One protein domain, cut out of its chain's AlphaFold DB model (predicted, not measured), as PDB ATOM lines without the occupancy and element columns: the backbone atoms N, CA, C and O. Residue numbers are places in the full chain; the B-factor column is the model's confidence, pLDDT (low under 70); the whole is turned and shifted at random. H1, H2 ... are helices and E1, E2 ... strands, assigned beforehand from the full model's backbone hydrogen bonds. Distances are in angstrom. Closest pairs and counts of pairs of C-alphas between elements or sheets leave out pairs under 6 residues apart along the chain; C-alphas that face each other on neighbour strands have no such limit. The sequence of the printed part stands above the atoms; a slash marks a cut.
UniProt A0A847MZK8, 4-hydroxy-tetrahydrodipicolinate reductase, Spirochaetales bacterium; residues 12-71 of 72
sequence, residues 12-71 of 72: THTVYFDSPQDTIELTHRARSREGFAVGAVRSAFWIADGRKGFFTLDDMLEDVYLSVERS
ATOM      1  N   THR A  12     143.968 -32.573  36.025       97.31
ATOM      2  CA  THR A  12     143.531 -32.523  37.428       97.31
ATOM      3  C   THR A  12     144.653 -33.083  38.288       97.31
ATOM      4  O   THR A  12     145.142 -34.176  38.011       97.31
ATOM      5  N   HIS A  13     145.052 -32.335  39.311       97.88
ATOM      6  CA  HIS A  13     146.039 -32.754  40.299       97.88
ATOM      7  C   HIS A  13     145.395 -32.683  41.672       97.88
ATOM      8  O   HIS A  13     144.848 -31.640  42.026       97.88
ATOM      9  N   THR A  14     145.478 -33.773  42.426       98.12
ATOM     10  CA  THR A  14     145.009 -33.817  43.808       98.12
ATOM     11  C   THR A  14     146.135 -34.300  44.702       98.12
ATOM     12  O   THR A  14     146.786 -35.303  44.401       98.12
ATOM     13  N   VAL A  15     146.363 -33.571  45.789       98.19
ATOM     14  CA  VAL A  15     147.233 -33.982  46.889       98.19
ATOM     15  C   VAL A  15     146.344 -34.337  48.068       98.19
ATOM     16  O   VAL A  15     145.465 -33.559  48.436       98.19
ATOM     17  N   TYR A  16     146.583 -35.515  48.626       97.75
ATOM     18  CA  TYR A  16     145.877 -36.030  49.789       97.75
ATOM     19  C   TYR A  16     146.827 -36.005  50.983       97.75
ATOM     20  O   TYR A  16     147.962 -36.477  50.879       97.75
ATOM     21  N   PHE A  17     146.347 -35.486  52.103       97.88
ATOM     22  CA  PHE A  17     146.953 -35.637  53.419       97.88
ATOM     23  C   PHE A  17     145.934 -36.373  54.276       97.88
ATOM     24  O   PHE A  17     144.814 -35.897  54.421       97.88
ATOM     25  N   ASP A  18     146.295 -37.539  54.793       97.81
ATOM     26  CA  ASP A  18     145.346 -38.417  55.470       97.81
ATOM     27  C   ASP A  18     145.868 -38.845  56.840       97.81
ATOM     28  O   ASP A  18     147.079 -38.976  57.051       97.81
ATOM     29  N   SER A  19     144.946 -39.037  57.775       97.81
ATOM     30  CA  SER A  19     145.203 -39.441  59.154       97.81
ATOM     31  C   SER A  19     143.993 -40.207  59.704       97.81
ATOM     32  O   SER A  19     142.925 -40.187  59.097       97.81
ATOM     33  N   PRO A  20     144.098 -40.866  60.870       98.50
ATOM     34  CA  PRO A  20     142.945 -41.540  61.468       98.50
ATOM     35  C   PRO A  20     141.782 -40.605  61.840       98.50
ATOM     36  O   PRO A  20     140.670 -41.085  62.047       98.50
ATOM     37  N   GLN A  21     142.046 -39.306  62.002       98.38
ATOM     38  CA  GLN A  21     141.061 -38.307  62.415       98.38
ATOM     39  C   GLN A  21     140.505 -37.532  61.220       98.38
ATOM     40  O   GLN A  21     139.294 -37.348  61.131       98.38
ATOM     41  N   ASP A  22     141.389 -37.113  60.315       97.88
ATOM     42  CA  ASP A  22     141.078 -36.173  59.242       97.88
ATOM     43  C   ASP A  22     141.716 -36.569  57.909       97.88
ATOM     44  O   ASP A  22     142.863 -37.029  57.860       97.88
ATOM     45  N   THR A  23     141.001 -36.246  56.832       98.12
ATOM     46  CA  THR A  23     141.505 -36.236  55.458       98.12
ATOM     47  C   THR A  23     141.427 -34.814  54.912       98.12
ATOM     48  O   THR A  23     140.378 -34.171  54.950       98.12
ATOM     49  N   ILE A  24     142.533 -34.323  54.359       98.31
ATOM     50  CA  ILE A  24     142.622 -33.044  53.657       98.31
ATOM     51  C   ILE A  24     142.966 -33.315  52.197       98.31
ATOM     52  O   ILE A  24     143.951 -33.984  51.881       98.31
ATOM     53  N   GLU A  25     142.179 -32.730  51.299       98.19
ATOM     54  CA  GLU A  25     142.375 -32.844  49.858       98.19
ATOM     55  C   GLU A  25     142.566 -31.468  49.231       98.19
ATOM     56  O   GLU A  25     141.701 -30.595  49.322       98.19
ATOM     57  N   LEU A  26     143.680 -31.284  48.522       98.38
ATOM     58  CA  LEU A  26     143.918 -30.100  47.705       98.38
ATOM     59  C   LEU A  26     143.853 -30.483  46.231       98.38
ATOM     60  O   LEU A  26     144.744 -31.167  45.728       98.38
ATOM     61  N   THR A  27     142.809 -30.028  45.533       98.19
ATOM     62  CA  THR A  27     142.598 -30.330  44.110       98.19
ATOM     63  C   THR A  27     142.709 -29.085  43.235       98.19
ATOM     64  O   THR A  27     141.899 -28.166  43.341       98.19
ATOM     65  N   HIS A  28     143.635 -29.103  42.276       97.81
ATOM     66  CA  HIS A  28     143.676 -28.163  41.157       97.81
ATOM     67  C   HIS A  28     143.098 -28.823  39.897       97.81
ATOM     68  O   HIS A  28     143.623 -29.826  39.410       97.81
ATOM     69  N   ARG A  29     142.021 -28.248  39.345       97.31
ATOM     70  CA  ARG A  29     141.375 -28.711  38.105       97.31
ATOM     71  C   ARG A  29     141.410 -27.621  37.038       97.31
ATOM     72  O   ARG A  29     140.699 -26.623  37.142       97.31
ATOM     73  N   ALA A  30     142.162 -27.863  35.969       97.81
ATOM     74  CA  ALA A  30     142.155 -27.009  34.789       97.81
ATOM     75  C   ALA A  30     140.922 -27.315  33.924       97.81
ATOM     76  O   ALA A  30     140.745 -28.440  33.455       97.81
ATOM     77  N   ARG A  31     140.062 -26.310  33.714       96.00
ATOM     78  CA  ARG A  31     138.852 -26.432  32.875       96.00
ATOM     79  C   ARG A  31     139.148 -26.304  31.380       96.00
ATOM     80  O   ARG A  31     138.458 -26.909  30.575       96.00
ATOM     81  N   SER A  32     140.164 -25.528  31.017       96.50
ATOM     82  CA  SER A  32     140.654 -25.345  29.649       96.50
ATOM     83  C   SER A  32     142.151 -25.018  29.689       96.50
ATOM     84  O   SER A  32     142.736 -24.874  30.766       96.50
ATOM     85  N   ARG A  33     142.787 -24.895  28.516       96.69
ATOM     86  CA  ARG A  33     144.189 -24.448  28.414       96.69
ATOM     87  C   ARG A  33     144.356 -22.928  28.487       96.69
ATOM     88  O   ARG A  33     145.478 -22.450  28.620       96.69
ATOM     89  N   GLU A  34     143.265 -22.172  28.419       97.88
ATOM     90  CA  GLU A  34     143.303 -20.707  28.356       97.88
ATOM     91  C   GLU A  34     143.874 -20.099  29.635       97.88
ATOM     92  O   GLU A  34     144.618 -19.129  29.557       97.88
ATOM     93  N   GLY A  35     143.613 -20.701  30.801       95.81
ATOM     94  CA  GLY A  35     144.182 -20.234  32.070       95.81
ATOM     95  C   GLY A  35     145.714 -20.203  32.054       95.81
ATOM     96  O   GLY A  35     146.316 -19.235  32.515       95.81
ATOM     97  N   PHE A  36     146.346 -21.207  31.441       96.50
ATOM     98  CA  PHE A  36     147.801 -21.241  31.278       96.50
ATOM     99  C   PHE A  36     148.287 -20.173  30.293       96.50
ATOM    100  O   PHE A  36     149.291 -19.516  30.555       96.50
ATOM    101  N   ALA A  37     147.563 -19.962  29.188       98.00
ATOM    102  CA  ALA A  37     147.903 -18.939  28.200       98.00
ATOM    103  C   ALA A  37     147.808 -17.521  28.786       98.00
ATOM    104  O   ALA A  37     148.722 -16.718  28.614       98.00
ATOM    105  N   VAL A  38     146.741 -17.230  29.536       96.50
ATOM    106  CA  VAL A  38     146.572 -15.956  30.250       96.50
ATOM    107  C   VAL A  38     147.698 -15.753  31.262       96.50
ATOM    108  O   VAL A  38     148.273 -14.668  31.311       96.50
ATOM    109  N   GLY A  39     148.043 -16.788  32.036       95.44
ATOM    110  CA  GLY A  39     149.173 -16.754  32.966       95.44
ATOM    111  C   GLY A  39     150.485 -16.408  32.262       95.44
ATOM    112  O   GLY A  39     151.135 -15.442  32.642       95.44
ATOM    113  N   ALA A  40     150.814 -17.111  31.176       97.62
ATOM    114  CA  ALA A  40     152.038 -16.883  30.407       97.62
ATOM    115  C   ALA A  40     152.133 -15.459  29.833       97.62
ATOM    116  O   ALA A  40     153.186 -14.828  29.918       97.62
ATOM    117  N   VAL A  41     151.036 -14.922  29.286       97.44
ATOM    118  CA  VAL A  41     150.996 -13.539  28.778       97.44
ATOM    119  C   VAL A  41     151.191 -12.530  29.913       97.44
ATOM    120  O   VAL A  41     151.945 -11.572  29.757       97.44
ATOM    121  N   ARG A  42     150.567 -12.748  31.077       95.38
ATOM    122  CA  ARG A  42     150.777 -11.887  32.254       95.38
ATOM    123  C   ARG A  42     152.222 -11.941  32.747       95.38
ATOM    124  O   ARG A  42     152.789 -10.889  33.024       95.38
ATOM    125  N   SER A  43     152.829 -13.125  32.802       95.94
ATOM    126  CA  SER A  43     154.245 -13.278  33.148       95.94
ATOM    127  C   SER A  43     155.148 -12.546  32.156       95.94
ATOM    128  O   SER A  43     156.108 -11.910  32.571       95.94
ATOM    129  N   ALA A  44     154.823 -12.562  30.859       96.69
ATOM    130  CA  ALA A  44     155.581 -11.820  29.855       96.69
ATOM    131  C   ALA A  44     155.547 -10.302  30.103       96.69
ATOM    132  O   ALA A  44     156.592  -9.658  30.037       96.69
ATOM    133  N   PHE A  45     154.383  -9.735  30.441       95.38
ATOM    134  CA  PHE A  45     154.282  -8.319  30.820       95.38
ATOM    135  C   PHE A  45     155.049  -8.002  32.104       95.38
ATOM    136  O   PHE A  45     155.758  -7.000  32.156       95.38
ATOM    137  N   TRP A  46     154.947  -8.868  33.113       94.94
ATOM    138  CA  TRP A  46     155.695  -8.729  34.360       94.94
ATOM    139  C   TRP A  46     157.214  -8.744  34.114       94.94
ATOM    140  O   TRP A  46     157.934  -7.899  34.637       94.94
ATOM    141  N   ILE A  47     157.719  -9.620  33.241       96.50
ATOM    142  CA  ILE A  47     159.144  -9.643  32.867       96.50
ATOM    143  C   ILE A  47     159.541  -8.389  32.074       96.50
ATOM    144  O   ILE A  47     160.603  -7.819  32.318       96.50
ATOM    145  N   ALA A  48     158.702  -7.952  31.129       95.94
ATOM    146  CA  ALA A  48     158.986  -6.813  30.251       95.94
ATOM    147  C   ALA A  48     159.173  -5.483  31.007       95.94
ATOM    148  O   ALA A  48     159.817  -4.570  30.491       95.94
ATOM    149  N   ASP A  49     158.672  -5.393  32.238       91.19
ATOM    150  CA  ASP A  49     158.883  -4.282  33.166       91.19
ATOM    151  C   ASP A  49     160.289  -4.332  33.811       91.19
ATOM    152  O   ASP A  49     160.475  -4.456  35.017       91.19
ATOM    153  N   GLY A  50     161.323  -4.307  32.966       92.62
ATOM    154  CA  GLY A  50     162.722  -4.099  33.360       92.62
ATOM    155  C   GLY A  50     163.426  -5.257  34.081       92.62
ATOM    156  O   GLY A  50     164.614  -5.131  34.395       92.62
ATOM    157  N   ARG A  51     162.753  -6.389  34.319       95.12
ATOM    158  CA  ARG A  51     163.318  -7.533  35.054       95.12
ATOM    159  C   ARG A  51     164.351  -8.278  34.201       95.12
ATOM    160  O   ARG A  51     164.151  -8.533  33.015       95.12
ATOM    161  N   LYS A  52     165.481  -8.651  34.812       96.00
ATOM    162  CA  LYS A  52     166.562  -9.428  34.181       96.00
ATOM    163  C   LYS A  52     166.941 -10.598  35.073       96.00
ATOM    164  O   LYS A  52     167.235 -10.394  36.245       96.00
ATOM    165  N   GLY A  53     166.976 -11.797  34.508       95.62
ATOM    166  CA  GLY A  53     167.292 -13.013  35.249       95.62
ATOM    167  C   GLY A  53     166.448 -14.193  34.793       95.62
ATOM    168  O   GLY A  53     165.763 -14.126  33.770       95.62
ATOM    169  N   PHE A  54     166.526 -15.274  35.561       96.75
ATOM    170  CA  PHE A  54     165.665 -16.438  35.419       96.75
ATOM    171  C   PHE A  54     164.581 -16.365  36.492       96.75
ATOM    172  O   PHE A  54     164.911 -16.202  37.663       96.75
ATOM    173  N   PHE A  55     163.320 -16.473  36.080       96.44
ATOM    174  CA  PHE A  55     162.171 -16.326  36.967       96.44
ATOM    175  C   PHE A  55     161.220 -17.508  36.828       96.44
ATOM    176  O   PHE A  55     161.081 -18.109  35.758       96.44
ATOM    177  N   THR A  56     160.541 -17.798  37.922       96.69
ATOM    178  CA  THR A  56     159.474 -18.779  38.060       96.69
ATOM    179  C   THR A  56     158.123 -18.072  38.196       96.69
ATOM    180  O   THR A  56     158.040 -16.847  38.287       96.69
ATOM    181  N   LEU A  57     157.033 -18.846  38.200       94.94
ATOM    182  CA  LEU A  57     155.718 -18.292  38.530       94.94
ATOM    183  C   LEU A  57     155.628 -17.863  39.997       94.94
ATOM    184  O   LEU A  57     154.892 -16.924  40.275       94.94
ATOM    185  N   ASP A  58     156.373 -18.502  40.902       95.19
ATOM    186  CA  ASP A  58     156.366 -18.143  42.321       95.19
ATOM    187  C   ASP A  58     156.945 -16.736  42.524       95.19
ATOM    188  O   ASP A  58     156.312 -15.921  43.189       95.19
ATOM    189  N   ASP A  59     158.047 -16.402  41.837       95.19
ATOM    190  CA  ASP A  59     158.636 -15.050  41.859       95.19
ATOM    191  C   ASP A  59     157.631 -13.979  41.398       95.19
ATOM    192  O   ASP A  59     157.530 -12.895  41.975       95.19
ATOM    193  N   MET A  60     156.862 -14.285  40.346       94.06
ATOM    194  CA  MET A  60     155.820 -13.390  39.840       94.06
ATOM    195  C   MET A  60     154.663 -13.259  40.834       94.06
ATOM    196  O   MET A  60     154.159 -12.159  41.055       94.06
ATOM    197  N   LEU A  61     154.192 -14.377  41.388       92.38
ATOM    198  CA  LEU A  61     153.045 -14.393  42.288       92.38
ATOM    199  C   LEU A  61     153.362 -13.680  43.599       92.38
ATOM    200  O   LEU A  61     152.520 -12.920  44.062       92.38
ATOM    201  N   GLU A  62     154.554 -13.866  44.162       92.06
ATOM    202  CA  GLU A  62     154.986 -13.171  45.376       92.06
ATOM    203  C   GLU A  62     154.957 -11.648  45.184       92.06
ATOM    204  O   GLU A  62     154.320 -10.945  45.966       92.06
ATOM    205  N   ASP A  63     155.531 -11.139  44.093       89.50
ATOM    206  CA  ASP A  63     155.503  -9.707  43.764       89.50
ATOM    207  C   ASP A  63     154.062  -9.184  43.588       89.50
ATOM    208  O   ASP A  63     153.677  -8.151  44.143       89.50
ATOM    209  N   VAL A  64     153.210  -9.944  42.890       84.12
ATOM    210  CA  VAL A  64     151.794  -9.591  42.704       84.12
ATOM    211  C   VAL A  64     151.033  -9.589  44.035       84.12
ATOM    212  O   VAL A  64     150.322  -8.624  44.309       84.12
ATOM    213  N   TYR A  65     151.165 -10.606  44.885       81.81
ATOM    214  CA  TYR A  65     150.441 -10.666  46.160       81.81
ATOM    215  C   TYR A  65     150.920  -9.595  47.146       81.81
ATOM    216  O   TYR A  65     150.090  -8.920  47.756       81.81
ATOM    217  N   LEU A  66     152.230  -9.346  47.223       73.31
ATOM    218  CA  LEU A  66     152.789  -8.260  48.032       73.31
ATOM    219  C   LEU A  66     152.338  -6.879  47.538       73.31
ATOM    220  O   LEU A  66     152.198  -5.955  48.339       73.31
ATOM    221  N   SER A  67     152.088  -6.713  46.236       68.88
ATOM    222  CA  SER A  67     151.530  -5.465  45.698       68.88
ATOM    223  C   SER A  67     150.060  -5.252  46.092       68.88
ATOM    224  O   SER A  67     149.640  -4.115  46.329       68.88
ATOM    225  N   VAL A  68     149.291  -6.340  46.227       64.06
ATOM    226  CA  VAL A  68     147.888  -6.303  46.669       64.06
ATOM    227  C   VAL A  68     147.800  -5.967  48.156       64.06
ATOM    228  O   VAL A  68     147.025  -5.088  48.512       64.06
ATOM    229  N   GLU A  69     148.623  -6.581  49.010       65.06
ATOM    230  CA  GLU A  69     148.651  -6.284  50.453       65.06
ATOM    231  C   GLU A  69     149.089  -4.851  50.776       65.06
ATOM    232  O   GLU A  69     148.679  -4.294  51.784       65.06
ATOM    233  N   ARG A  70     149.897  -4.220  49.917       58.22
ATOM    234  CA  ARG A  70     150.292  -2.806  50.071       58.22
ATOM    235  C   ARG A  70     149.220  -1.811  49.615       58.22
ATOM    236  O   ARG A  70     149.409  -0.611  49.792       58.22
ATOM    237  N   SER A  71     148.153  -2.297  48.983       53.41
ATOM    238  CA  SER A  71     147.059  -1.486  48.431       53.41
ATOM    239  C   SER A  71     145.786  -1.504  49.296       53.41
ATOM    240  O   SER A  71     144.799  -0.866  48.924       53.41
TER     241      SER A  71
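AT A GLANCE: This is residues 12 to 71 of the 72 residues of the protein "4-hydroxy-tetrahydrodipicolinate reductase" of Spirochaetales bacterium (UniProt A0A847MZK8). A long two-stranded hairpin, E1 and E2, forms an arm at one end of an elongated model, and two helices, H1 and H2, make a loose corner at the other end. The hairpin leads through a tight link into H1, and after a loop the first residues of H2, 57 to 60, meet residues 43 to 46 of H1, from where H2 heads off about perpendicular to H1. The printed part has 60 residues, with two named strands and two named helices in the order E1, E2, H1, H2; the sheet has the order E1 - E2, antiparallel, and the class is mixed, helices and strands. The whole is extended, with a radius of gyration of the C-alphas of 16.3 A and spans of 51 by 30 by 24 A.

HOW THE PARTS SIT: The strands E1, residues 12 to 18, and E2, residues 23 to 30, form a hairpin, antiparallel at 172 degrees. The C-alphas of Thr 14 and Thr 27 face each other at 4.3 A. N 13 and O 28 are within hydrogen-bond range at 2.9 A, as are N 24 and O 17 at 2.8 A. H1, residues 34 to 48, follows E2 and is apart from E1. H2, residues 57 to 69, is apart from both strands. H1 and H2 only just touch, with 3 pairs of C-alphas within 8 A, through residues 43 to 46 of H1 and 57 to 60 of H2 alone. Their closest C-alphas, those of Ser 43 and Met 60, are 6.9 A apart, and their lines are about perpendicular at 78 degrees. In H1 and H2 every O i to N i+4 pair is within hydrogen-bond range.

IN THESE COORDINATES: E1 begins at C-alpha 12, (143.531, -32.523, 37.428), and is 19.1 A long from first to last C-alpha; E2 is 22.6 A long. H1 measures 21.0 A and begins at C-alpha 34, (143.303, -20.707, 28.356). H2 measures 18.3 A and ends at C-alpha 69, (148.651, -6.284, 50.453).

THE WHOLE: The two C-alphas farthest apart, those of Pro 20 and Gly 50, are 50.8 A from each other. Residues 18 to 23, 32 to 38, 48 to 54 and 65 to 71 stand free. The printed part has no cut; the links E1 to E2 and E2 to H1 are tight, and H1 to H2 is short. The mean pLDDT of the printed part is 92.7, with residues 67 to 71 under 70.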